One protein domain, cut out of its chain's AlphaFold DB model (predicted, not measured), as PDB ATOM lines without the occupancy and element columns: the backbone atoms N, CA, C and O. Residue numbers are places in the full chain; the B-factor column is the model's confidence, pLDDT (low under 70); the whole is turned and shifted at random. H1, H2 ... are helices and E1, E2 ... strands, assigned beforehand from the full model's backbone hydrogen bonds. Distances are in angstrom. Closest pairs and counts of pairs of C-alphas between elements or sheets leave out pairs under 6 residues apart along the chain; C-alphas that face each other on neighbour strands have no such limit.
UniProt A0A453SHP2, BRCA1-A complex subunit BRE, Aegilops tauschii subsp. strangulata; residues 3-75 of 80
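AT A GLANCE: This is residues 3 to 75 of the 80 residues of the protein "BRCA1-A complex subunit BRE" of Aegilops tauschii subsp. strangulata (UniProt A0A453SHP2). Picture a narrow antiparallel sheet of three strands with one long helix slanting over one face, the other face bare of any named helix. After the last strand, the chain runs back along the length of the domain through residues 36 to 49, and H1 returns the other way. The printed part has 73 residues, with three named strands and one named helix in the order E1, E2, E3, H1; the sheet's order is E1, E2, E3, and the class is mixed, helices and strands. The whole is elongated, spanning 43 by 23 by 16 A, and only just loose, close to compact, with a radius of gyration of the C-alphas of 13.8 A.

HOW THE PARTS SIT: Begin with the inner strand E2, residues 18 to 27, which bends by 84 degrees at residue 24. Edge strand E1, residues 3 to 7, forms a hairpin with it, antiparallel at 152 degrees; look at N 5 and O 20, 2.8 A apart and within hydrogen-bond range. Edge strand E3, residues 33 to 35, forms the next hairpin, antiparallel to E2 at 148 degrees, with N 23 and O 34 at 2.9 A. The pairing is staggered: E2 pairs with E1 over residues 18 to 22 and with E3 over residues 22 to 27. E1 and E3 are apart. The three strands make a meander, each the antiparallel neighbour of the one before. Now find H1, residues 50 to 73, on the sheet at a height over the sheet of 8.2 A. It lies over E1 and E2 and only just not over E3, on which 2 of its C-alphas fall. On the local plane its line and that of E2 stand at 32 degrees, only just slantwise to the strands. The closest C-alphas of E2 and H1 are those of His 26 and Cys 72, 6.6 A apart. In H1, 19 of 20 O i to N i+4 pairs are within hydrogen-bond range.

IN THESE COORDINATES: Find C-alpha 18 at (-34.072, 41.507, -42.283); from there E2 runs 22.0 A to C-alpha 27. E1 begins at C-alpha 3, (-37.426, 41.622, -29.035), and measures 13.1 A; E3 measures 6.3 A. H1 runs 34.1 A from C-alpha 50 to C-alpha 73 at (-26.788, 33.035, -20.987), with a kink of 28 degrees near residue 64.

THE WHOLE: Look for the two farthest C-alphas at Ser 29 and Arg 47, 43.6 A apart. The printed part has no cut. The link from E3 to H1, 14 residues, is long; that from E1 to E2 is short, and that from E2 to E3 is tight. Mean pLDDT of the printed part is 93.8; residue 75 is under 70.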
ATOM      1  N   GLN A   3     -36.796  40.785 -28.017       94.69
ATOM      2  CA  GLN A   3     -37.426  41.622 -29.035       94.69
ATOM      3  C   GLN A   3     -36.923  41.216 -30.420       94.69
ATOM      4  O   GLN A   3     -35.754  40.865 -30.583       94.69
ATOM      5  N   VAL A   4     -37.809  41.279 -31.414       96.00
ATOM      6  CA  VAL A   4     -37.473  41.052 -32.823       96.00
ATOM      7  C   VAL A   4     -37.658  42.366 -33.565       96.00
ATOM      8  O   VAL A   4     -38.759  42.915 -33.602       96.00
ATOM      9  N   HIS A   5     -36.581  42.874 -34.150       96.56
ATOM     10  CA  HIS A   5     -36.615  44.053 -35.004       96.56
ATOM     11  C   HIS A   5     -36.730  43.612 -36.457       96.56
ATOM     12  O   HIS A   5     -35.923  42.811 -36.932       96.56
ATOM     13  N   PHE A   6     -37.722  44.160 -37.149       97.19
ATOM     14  CA  PHE A   6     -37.936  43.947 -38.571       97.19
ATOM     15  C   PHE A   6     -37.457  45.170 -39.341       97.19
ATOM     16  O   PHE A   6     -37.898  46.287 -39.078       97.19
ATOM     17  N   VAL A   7     -36.603  44.948 -40.333       97.88
ATOM     18  CA  VAL A   7     -36.329  45.931 -41.379       97.88
ATOM     19  C   VAL A   7     -37.026  45.454 -42.642       97.88
ATOM     20  O   VAL A   7     -36.651  44.430 -43.217       97.88
ATOM     21  N   ILE A   8     -38.054  46.190 -43.058       96.81
ATOM     22  CA  ILE A   8     -38.793  45.918 -44.290       96.81
ATOM     23  C   ILE A   8     -38.130  46.707 -45.427       96.81
ATOM     24  O   ILE A   8     -38.152  47.940 -45.397       96.81
ATOM     25  N   PRO A   9     -37.504  46.040 -46.412       96.25
ATOM     26  CA  PRO A   9     -36.860  46.726 -47.524       96.25
ATOM     27  C   PRO A   9     -37.898  47.350 -48.464       96.25
ATOM     28  O   PRO A   9     -39.016  46.854 -48.595       96.25
ATOM     29  N   LEU A  10     -37.500  48.392 -49.198       97.62
ATOM     30  CA  LEU A  10     -38.366  49.056 -50.187       97.62
ATOM     31  C   LEU A  10     -38.858  48.102 -51.284       97.62
ATOM     32  O   LEU A  10     -39.910  48.317 -51.875       97.62
ATOM     33  N   GLN A  11     -38.091  47.049 -51.571       97.12
ATOM     34  CA  GLN A  11     -38.410  46.052 -52.587       97.12
ATOM     35  C   GLN A  11     -39.259  44.894 -52.044       97.12
ATOM     36  O   GLN A  11     -39.442  43.908 -52.754       97.12
ATOM     37  N   PHE A  12     -39.767  44.961 -50.812       95.81
ATOM     38  CA  PHE A  12     -40.655  43.932 -50.273       95.81
ATOM     39  C   PHE A  12     -41.900  43.727 -51.173       95.81
ATOM     40  O   PHE A  12     -42.473  44.712 -51.641       95.81
ATOM     41  N   PRO A  13     -42.333  42.476 -51.447       95.81
ATOM     42  CA  PRO A  13     -41.788  41.205 -50.956       95.81
ATOM     43  C   PRO A  13     -40.678  40.605 -51.833       95.81
ATOM     44  O   PRO A  13     -40.177  39.534 -51.509       95.81
ATOM     45  N   LYS A  14     -40.257  41.255 -52.933       96.44
ATOM     46  CA  LYS A  14     -39.160  40.757 -53.797       96.44
ATOM     47  C   LYS A  14     -37.872  40.523 -53.014       96.44
ATOM     48  O   LYS A  14     -37.152  39.576 -53.310       96.44
ATOM     49  N   GLN A  15     -37.616  41.364 -52.016       96.12
ATOM     50  CA  GLN A  15     -36.572  41.160 -51.022       96.12
ATOM     51  C   GLN A  15     -37.202  40.833 -49.664       96.12
ATOM     52  O   GLN A  15     -38.158  41.489 -49.246       96.12
ATOM     53  N   GLN A  16     -36.652  39.829 -48.979       96.81
ATOM     54  CA  GLN A  16     -37.140  39.408 -47.669       96.81
ATOM     55  C   GLN A  16     -36.821  40.429 -46.569       96.81
ATOM     56  O   GLN A  16     -35.814  41.143 -46.668       96.81
ATOM     57  N   PRO A  17     -37.631  40.484 -45.498       97.56
ATOM     58  CA  PRO A  17     -37.305  41.248 -44.301       97.56
ATOM     59  C   PRO A  17     -35.964  40.837 -43.684       97.56
ATOM     60  O   PRO A  17     -35.593  39.663 -43.680       97.56
ATOM     61  N   ILE A  18     -35.259  41.795 -43.094       97.75
ATOM     62  CA  ILE A  18     -34.072  41.507 -42.283       97.75
ATOM     63  C   ILE A  18     -34.494  41.510 -40.815       97.75
ATOM     64  O   ILE A  18     -35.182  42.431 -40.369       97.75
ATOM     65  N   LEU A  19     -34.097  40.472 -40.082       97.62
ATOM     66  CA  LEU A  19     -34.490  40.245 -38.694       97.62
ATOM     67  C   LEU A  19     -33.291  40.431 -37.764       97.62
ATOM     68  O   LEU A  19     -32.208  39.916 -38.037       97.62
ATOM     69  N   THR A  20     -33.504  41.097 -36.634       96.94
ATOM     70  CA  THR A  20     -32.504  41.208 -35.563       96.94
ATOM     71  C   THR A  20     -33.136  40.835 -34.231       96.94
ATOM     72  O   THR A  20     -34.186  41.369 -33.874       96.94
ATOM     73  N   LEU A  21     -32.494  39.936 -33.483       96.31
ATOM     74  CA  LEU A  21     -32.910  39.572 -32.130       96.31
ATOM     75  C   LEU A  21     -32.198  40.464 -31.119       96.31
ATOM     76  O   LEU A  21     -30.988  40.648 -31.204       96.31
ATOM     77  N   GLN A  22     -32.934  40.988 -30.147       95.44
ATOM     78  CA  GLN A  22     -32.396  41.783 -29.048       95.44
ATOM     79  C   GLN A  22     -32.821  41.182 -27.710       95.44
ATOM     80  O   GLN A  22     -33.989  40.854 -27.499       95.44
ATOM     81  N   SER A  23     -31.874  41.055 -26.784       94.31
ATOM     82  CA  SER A  23     -32.157  40.658 -25.409       94.31
ATOM     83  C   SER A  23     -32.599  41.864 -24.590       94.31
ATOM     84  O   SER A  23     -31.895  42.866 -24.528       94.31
ATOM     85  N   CYS A  24     -33.733  41.757 -23.896       90.31
ATOM     86  CA  CYS A  24     -34.182  42.803 -22.969       90.31
ATOM     87  C   CYS A  24     -33.568  42.667 -21.566       90.31
ATOM     88  O   CYS A  24     -33.799  43.514 -20.715       90.31
ATOM     89  N   GLN A  25     -32.871  41.561 -21.291       90.56
ATOM     90  CA  GLN A  25     -32.402  41.197 -19.944       90.56
ATOM     91  C   GLN A  25     -30.880  41.083 -19.845       90.56
ATOM     92  O   GLN A  25     -30.352  40.950 -18.749       90.56
ATOM     93  N   HIS A  26     -30.181  41.118 -20.980       90.25
ATOM     94  CA  HIS A  26     -28.736  40.941 -21.031       90.25
ATOM     95  C   HIS A  26     -28.127  42.109 -21.798       90.25
ATOM     96  O   HIS A  26     -28.513  42.362 -22.943       90.25
ATOM     97  N   CYS A  27     -27.167  42.779 -21.170       90.44
ATOM     98  CA  CYS A  27     -26.368  43.838 -21.769       90.44
ATOM     99  C   CYS A  27     -24.896  43.422 -21.820       90.44
ATOM    100  O   CYS A  27     -24.447  42.591 -21.030       90.44
ATOM    101  N   ASN A  28     -24.142  44.010 -22.744       87.69
ATOM    102  CA  ASN A  28     -22.690  43.885 -22.767       87.69
ATOM    103  C   ASN A  28     -22.043  44.714 -21.635       87.69
ATOM    104  O   ASN A  28     -22.724  45.402 -20.871       87.69
ATOM    105  N   SER A  29     -20.710  44.685 -21.539       86.38
ATOM    106  CA  SER A  29     -19.943  45.425 -20.518       86.38
ATOM    107  C   SER A  29     -20.134  46.946 -20.559       86.38
ATOM    108  O   SER A  29     -19.836  47.622 -19.580       86.38
ATOM    109  N   GLN A  30     -20.644  47.486 -21.667       89.31
ATOM    110  CA  GLN A  30     -20.939  48.906 -21.850       89.31
ATOM    111  C   GLN A  30     -22.405  49.245 -21.528       89.31
ATOM    112  O   GLN A  30     -22.835  50.374 -21.748       89.31
ATOM    113  N   GLY A  31     -23.192  48.281 -21.036       88.25
ATOM    114  CA  GLY A  31     -24.614  48.464 -20.732       88.25
ATOM    115  C   GLY A  31     -25.529  48.448 -21.961       88.25
ATOM    116  O   GLY A  31     -26.729  48.674 -21.822       88.25
ATOM    117  N   ILE A  32     -25.003  48.145 -23.152       89.69
ATOM    118  CA  ILE A  32     -25.787  48.079 -24.391       89.69
ATOM    119  C   ILE A  32     -26.485  46.713 -24.471       89.69
ATOM    120  O   ILE A  32     -25.808  45.693 -24.293       89.69
ATOM    121  N   PRO A  33     -27.801  46.657 -24.759       91.75
ATOM    122  CA  PRO A  33     -28.515  45.403 -24.965       91.75
ATOM    123  C   PRO A  33     -27.822  44.509 -25.987       91.75
ATOM    124  O   PRO A  33     -27.428  44.951 -27.064       91.75
ATOM    125  N   ILE A  34     -27.683  43.231 -25.650       93.31
ATOM    126  CA  ILE A  34     -27.087  42.256 -26.555       93.31
ATOM    127  C   ILE A  34     -28.022  42.050 -27.750       93.31
ATOM    128  O   ILE A  34     -29.200  41.721 -27.575       93.31
ATOM    129  N   THR A  35     -27.484  42.199 -28.959       93.94
ATOM    130  CA  THR A  35     -28.196  42.012 -30.227       93.94
ATOM    131  C   THR A  35     -27.528  40.941 -31.084       93.94
ATOM    132  O   THR A  35     -26.314  40.737 -31.033       93.94
ATOM    133  N   SER A  36     -28.318  40.217 -31.876       94.06
ATOM    134  CA  SER A  36     -27.783  39.332 -32.906       94.06
ATOM    135  C   SER A  36     -27.298  40.142 -34.112       94.06
ATOM    136  O   SER A  36     -27.783  41.249 -34.347       94.06
ATOM    137  N   PRO A  37     -26.433  39.569 -34.962       93.81
ATOM    138  CA  PRO A  37     -26.247  40.085 -36.312       93.81
ATOM    139  C   PRO A  37     -27.585  40.136 -37.081       93.81
ATOM    140  O   PRO A  37     -28.508  39.389 -36.726       93.81
ATOM    141  N   PRO A  38     -27.702  40.972 -38.131       95.38
ATOM    142  CA  PRO A  38     -28.857  40.970 -39.025       95.38
ATOM    143  C   PRO A  38     -29.004  39.621 -39.741       95.38
ATOM    144  O   PRO A  38     -28.019  39.049 -40.207       95.38
ATOM    145  N   ARG A  39     -30.235  39.114 -39.843       93.12
ATOM    146  CA  ARG A  39     -30.545  37.776 -40.368       93.12
ATOM    147  C   ARG A  39     -31.515  37.848 -41.537       93.12
ATOM    148  O   ARG A  39     -32.600  38.411 -41.425       93.12
ATOM    149  N   ASN A  40     -31.126  37.230 -42.643       91.31
ATOM    150  CA  ASN A  40     -31.921  37.089 -43.866       91.31
ATOM    151  C   ASN A  40     -31.638  35.750 -44.575       91.31
ATOM    152  O   ASN A  40     -31.771  35.646 -45.787       91.31
ATOM    153  N   SER A  41     -31.209  34.734 -43.824       89.44
ATOM    154  CA  SER A  41     -30.870  33.404 -44.348       89.44
ATOM    155  C   SER A  41     -32.017  32.394 -44.243       89.44
ATOM    156  O   SER A  41     -31.822  31.214 -44.523       89.44
ATOM    157  N   TYR A  42     -33.206  32.834 -43.825       94.44
ATOM    158  CA  TYR A  42     -34.387  31.980 -43.743       94.44
ATOM    159  C   TYR A  42     -35.075  31.855 -45.112       94.44
ATOM    160  O   TYR A  42     -34.965  32.780 -45.924       94.44
ATOM    161  N   PRO A  43     -35.781  30.737 -45.383       95.06
ATOM    162  CA  PRO A  43     -36.449  30.514 -46.659       95.06
ATOM    163  C   PRO A  43     -37.398  31.656 -47.023       95.06
ATOM    164  O   PRO A  43     -38.205  32.088 -46.200       95.06
ATOM    165  N   TRP A  44     -37.329  32.113 -48.272       97.06
ATOM    166  CA  TRP A  44     -38.185  33.183 -48.766       97.06
ATOM    167  C   TRP A  44     -38.545  32.984 -50.230       97.06
ATOM    168  O   TRP A  44     -37.696  32.656 -51.060       97.06
ATOM    169  N   SER A  45     -39.801  33.266 -50.563       96.94
ATOM    170  CA  SER A  45     -40.235  33.437 -51.941       96.94
ATOM    171  C   SER A  45     -41.209  34.605 -52.023       96.94
ATOM    172  O   SER A  45     -42.230  34.584 -51.338       96.94
ATOM    173  N   PRO A  46     -40.982  35.583 -52.919       96.38
ATOM    174  CA  PRO A  46     -41.939  36.662 -53.156       96.38
ATOM    175  C   PRO A  46     -43.257  36.184 -53.775       96.38
ATOM    176  O   PRO A  46     -44.158  36.993 -53.971       96.38
ATOM    177  N   ARG A  47     -43.338  34.901 -54.155       97.38
ATOM    178  CA  ARG A  47     -44.520  34.277 -54.757       97.38
ATOM    179  C   ARG A  47     -45.413  33.575 -53.733       97.38
ATOM    180  O   ARG A  47     -46.450  33.063 -54.129       97.38
ATOM    181  N   TRP A  48     -44.980  33.469 -52.478       97.88
ATOM    182  CA  TRP A  48     -45.798  32.877 -51.422       97.88
ATOM    183  C   TRP A  48     -46.937  33.805 -51.016       97.88
ATOM    184  O   TRP A  48     -46.846  35.025 -51.163       97.88
ATOM    185  N   GLU A  49     -47.990  33.213 -50.466       97.81
ATOM    186  CA  GLU A  49     -49.040  33.970 -49.798       97.81
ATOM    187  C   GLU A  49     -48.497  34.630 -48.527       97.81
ATOM    188  O   GLU A  49     -47.573  34.125 -47.884       97.81
ATOM    189  N   VAL A  50     -49.097  35.754 -48.128       95.56
ATOM    190  CA  VAL A  50     -48.647  36.520 -46.951       95.56
ATOM    191  C   VAL A  50     -48.661  35.657 -45.686       95.56
ATOM    192  O   VAL A  50     -47.732  35.733 -44.885       95.56
ATOM    193  N   THR A  51     -49.670  34.801 -45.520       97.50
ATOM    194  CA  THR A  51     -49.757  33.878 -44.379       97.50
ATOM    195  C   THR A  51     -48.578  32.910 -44.354       97.50
ATOM    196  O   THR A  51     -47.931  32.773 -43.321       97.50
ATOM    197  N   GLU A  52     -48.228  32.319 -45.500       97.75
ATOM    198  CA  GLU A  52     -47.091  31.401 -45.604       97.75
ATOM    199  C   GLU A  52     -45.766  32.126 -45.313       97.75
ATOM    200  O   GLU A  52     -44.912  31.600 -44.604       97.75
ATOM    201  N   MET A  53     -45.596  33.365 -45.789       97.38
ATOM    202  CA  MET A  53     -44.423  34.183 -45.447       97.38
ATOM    203  C   MET A  53     -44.287  34.388 -43.931       97.38
ATOM    204  O   MET A  53     -43.186  34.274 -43.390       97.38
ATOM    205  N   VAL A  54     -45.395  34.690 -43.246       96.44
ATOM    206  CA  VAL A  54     -45.415  34.921 -41.793       96.44
ATOM    207  C   VAL A  54     -45.140  33.632 -41.022       96.44
ATOM    208  O   VAL A  54     -44.338  33.658 -40.091       96.44
ATOM    209  N   GLU A  55     -45.740  32.511 -41.421       97.75
ATOM    210  CA  GLU A  55     -45.501  31.198 -40.808       97.75
ATOM    211  C   GLU A  55     -44.023  30.805 -40.893       97.75
ATOM    212  O   GLU A  55     -43.419  30.428 -39.893       97.75
ATOM    213  N   ARG A  56     -43.381  31.004 -42.049       96.56
ATOM    214  CA  ARG A  56     -41.954  30.678 -42.222       96.56
ATOM    215  C   ARG A  56     -41.039  31.572 -41.394       96.56
ATOM    216  O   ARG A  56     -40.031  31.101 -40.869       96.56
ATOM    217  N   ILE A  57     -41.381  32.856 -41.263       96.69
ATOM    218  CA  ILE A  57     -40.674  33.764 -40.351       96.69
ATOM    219  C   ILE A  57     -40.847  33.290 -38.904       96.69
ATOM    220  O   ILE A  57     -39.877  33.293 -38.149       96.69
ATOM    221  N   TYR A  58     -42.057  32.882 -38.516       96.31
ATOM    222  CA  TYR A  58     -42.339  32.385 -37.174       96.31
ATOM    223  C   TYR A  58     -41.527  31.129 -36.848       96.31
ATOM    224  O   TYR A  58     -40.840  31.120 -35.827       96.31
ATOM    225  N   ASP A  59     -41.541  30.124 -37.726       96.25
ATOM    226  CA  ASP A  59     -40.797  28.874 -37.537       96.25
ATOM    227  C   ASP A  59     -39.300  29.149 -37.361       96.25
ATOM    228  O   ASP A  59     -38.676  28.698 -36.400       96.25
ATOM    229  N   TYR A  60     -38.734  29.996 -38.227       96.00
ATOM    230  CA  TYR A  60     -37.341  30.421 -38.114       96.00
ATOM    231  C   TYR A  60     -37.048  31.133 -36.785       96.00
ATOM    232  O   TYR A  60     -36.045  30.857 -36.122       96.00
ATOM    233  N   LEU A  61     -37.917  32.062 -36.372       95.69
ATOM    234  CA  LEU A  61     -37.749  32.801 -35.123       95.69
ATOM    235  C   LEU A  61     -37.875  31.900 -33.895       95.69
ATOM    236  O   LEU A  61     -37.178  32.156 -32.912       95.69
ATOM    237  N   ALA A  62     -38.730  30.877 -33.923       94.50
ATOM    238  CA  ALA A  62     -38.910  29.948 -32.813       94.50
ATOM    239  C   ALA A  62     -37.588  29.247 -32.462       94.50
ATOM    240  O   ALA A  62     -37.191  29.244 -31.291       94.50
ATOM    241  N   ASP A  63     -36.866  28.765 -33.474       93.31
ATOM    242  CA  ASP A  63     -35.568  28.111 -33.309       93.31
ATOM    243  C   ASP A  63     -34.467  29.115 -32.945       93.31
ATOM    244  O   ASP A  63     -33.750  28.955 -31.946       93.31
ATOM    245  N   GLU A  64     -34.359  30.212 -33.697       94.06
ATOM    246  CA  GLU A  64     -33.300  31.200 -33.488       94.06
ATOM    247  C   GLU A  64     -33.408  31.911 -32.138       94.06
ATOM    248  O   GLU A  64     -32.390  32.230 -31.521       94.06
ATOM    249  N   CYS A  65     -34.621  32.115 -31.622       93.38
ATOM    250  CA  CYS A  65     -34.815  32.669 -30.287       93.38
ATOM    251  C   CYS A  65     -34.266  31.745 -29.194       93.38
ATOM    252  O   CYS A  65     -33.763  32.243 -28.185       93.38
ATOM    253  N   GLN A  66     -34.349  30.421 -29.355       92.88
ATOM    254  CA  GLN A  66     -33.773  29.483 -28.386       92.88
ATOM    255  C   GLN A  66     -32.247  29.491 -28.457       92.88
ATOM    256  O   GLN A  66     -31.584  29.554 -27.420       92.88
ATOM    257  N   ASN A  67     -31.691  29.506 -29.668       92.50
ATOM    258  CA  ASN A  67     -30.246  29.590 -29.881       92.50
ATOM    259  C   ASN A  67     -29.673  30.894 -29.313       92.50
ATOM    260  O   ASN A  67     -28.689  30.882 -28.574       92.50
ATOM    261  N   PHE A  68     -30.331  32.021 -29.584       93.38
ATOM    262  CA  PHE A  68     -29.906  33.326 -29.093       93.38
ATOM    263  C   PHE A  68     -29.992  33.443 -27.567       93.38
ATOM    264  O   PHE A  68     -29.080  33.989 -26.953       93.38
ATOM    265  N   LYS A  69     -31.029  32.879 -26.927       91.75
ATOM    266  CA  LYS A  69     -31.109  32.829 -25.455       91.75
ATOM    267  C   LYS A  69     -29.908  32.112 -24.845       91.75
ATOM    268  O   LYS A  69     -29.326  32.649 -23.909       91.75
ATOM    269  N   LYS A  70     -29.526  30.951 -25.391       91.19
ATOM    270  CA  LYS A  70     -28.348  30.198 -24.926       91.19
ATOM    271  C   LYS A  70     -27.080  31.044 -25.051       91.19
ATOM    272  O   LYS A  70     -26.390  31.234 -24.062       91.19
ATOM    273  N   LEU A  71     -26.867  31.677 -26.208       88.44
ATOM    274  CA  LEU A  71     -25.735  32.590 -26.431       88.44
ATOM    275  C   LEU A  71     -25.692  33.760 -25.436       88.44
ATOM    276  O   LEU A  71     -24.617  34.158 -24.997       88.44
ATOM    277  N   CYS A  72     -26.844  34.333 -25.074       88.88
ATOM    278  CA  CYS A  72     -26.901  35.379 -24.053       88.88
ATOM    279  C   CYS A  72     -26.547  34.852 -22.654       88.88
ATOM    280  O   CYS A  72     -25.879  35.560 -21.903       88.88
ATOM    281  N   SER A  73     -27.005  33.647 -22.303       85.38
ATOM    282  CA  SER A  73     -26.788  33.035 -20.987       85.38
ATOM    283  C   SER A  73     -25.369  32.503 -20.792       85.38
ATOM    284  O   SER A  73     -24.822  32.658 -19.704       85.38
ATOM    285  N   ASP A  74     -24.756  31.952 -21.839       80.50
ATOM    286  CA  ASP A  74     -23.389  31.413 -21.807       80.50
ATOM    287  C   ASP A  74     -22.315  32.519 -21.768       80.50
ATOM    288  O   ASP A  74     -21.118  32.241 -21.694       80.50
ATOM    289  N   GLY A  75     -22.748  33.785 -21.773       64.88
ATOM    290  CA  GLY A  75     -21.899  34.955 -21.905       64.88
ATOM    291  C   GLY A  75     -21.480  35.114 -23.359       64.88
ATOM    292  O   GLY A  75     -20.743  34.294 -23.899       64.88
TER     293      GLY A  75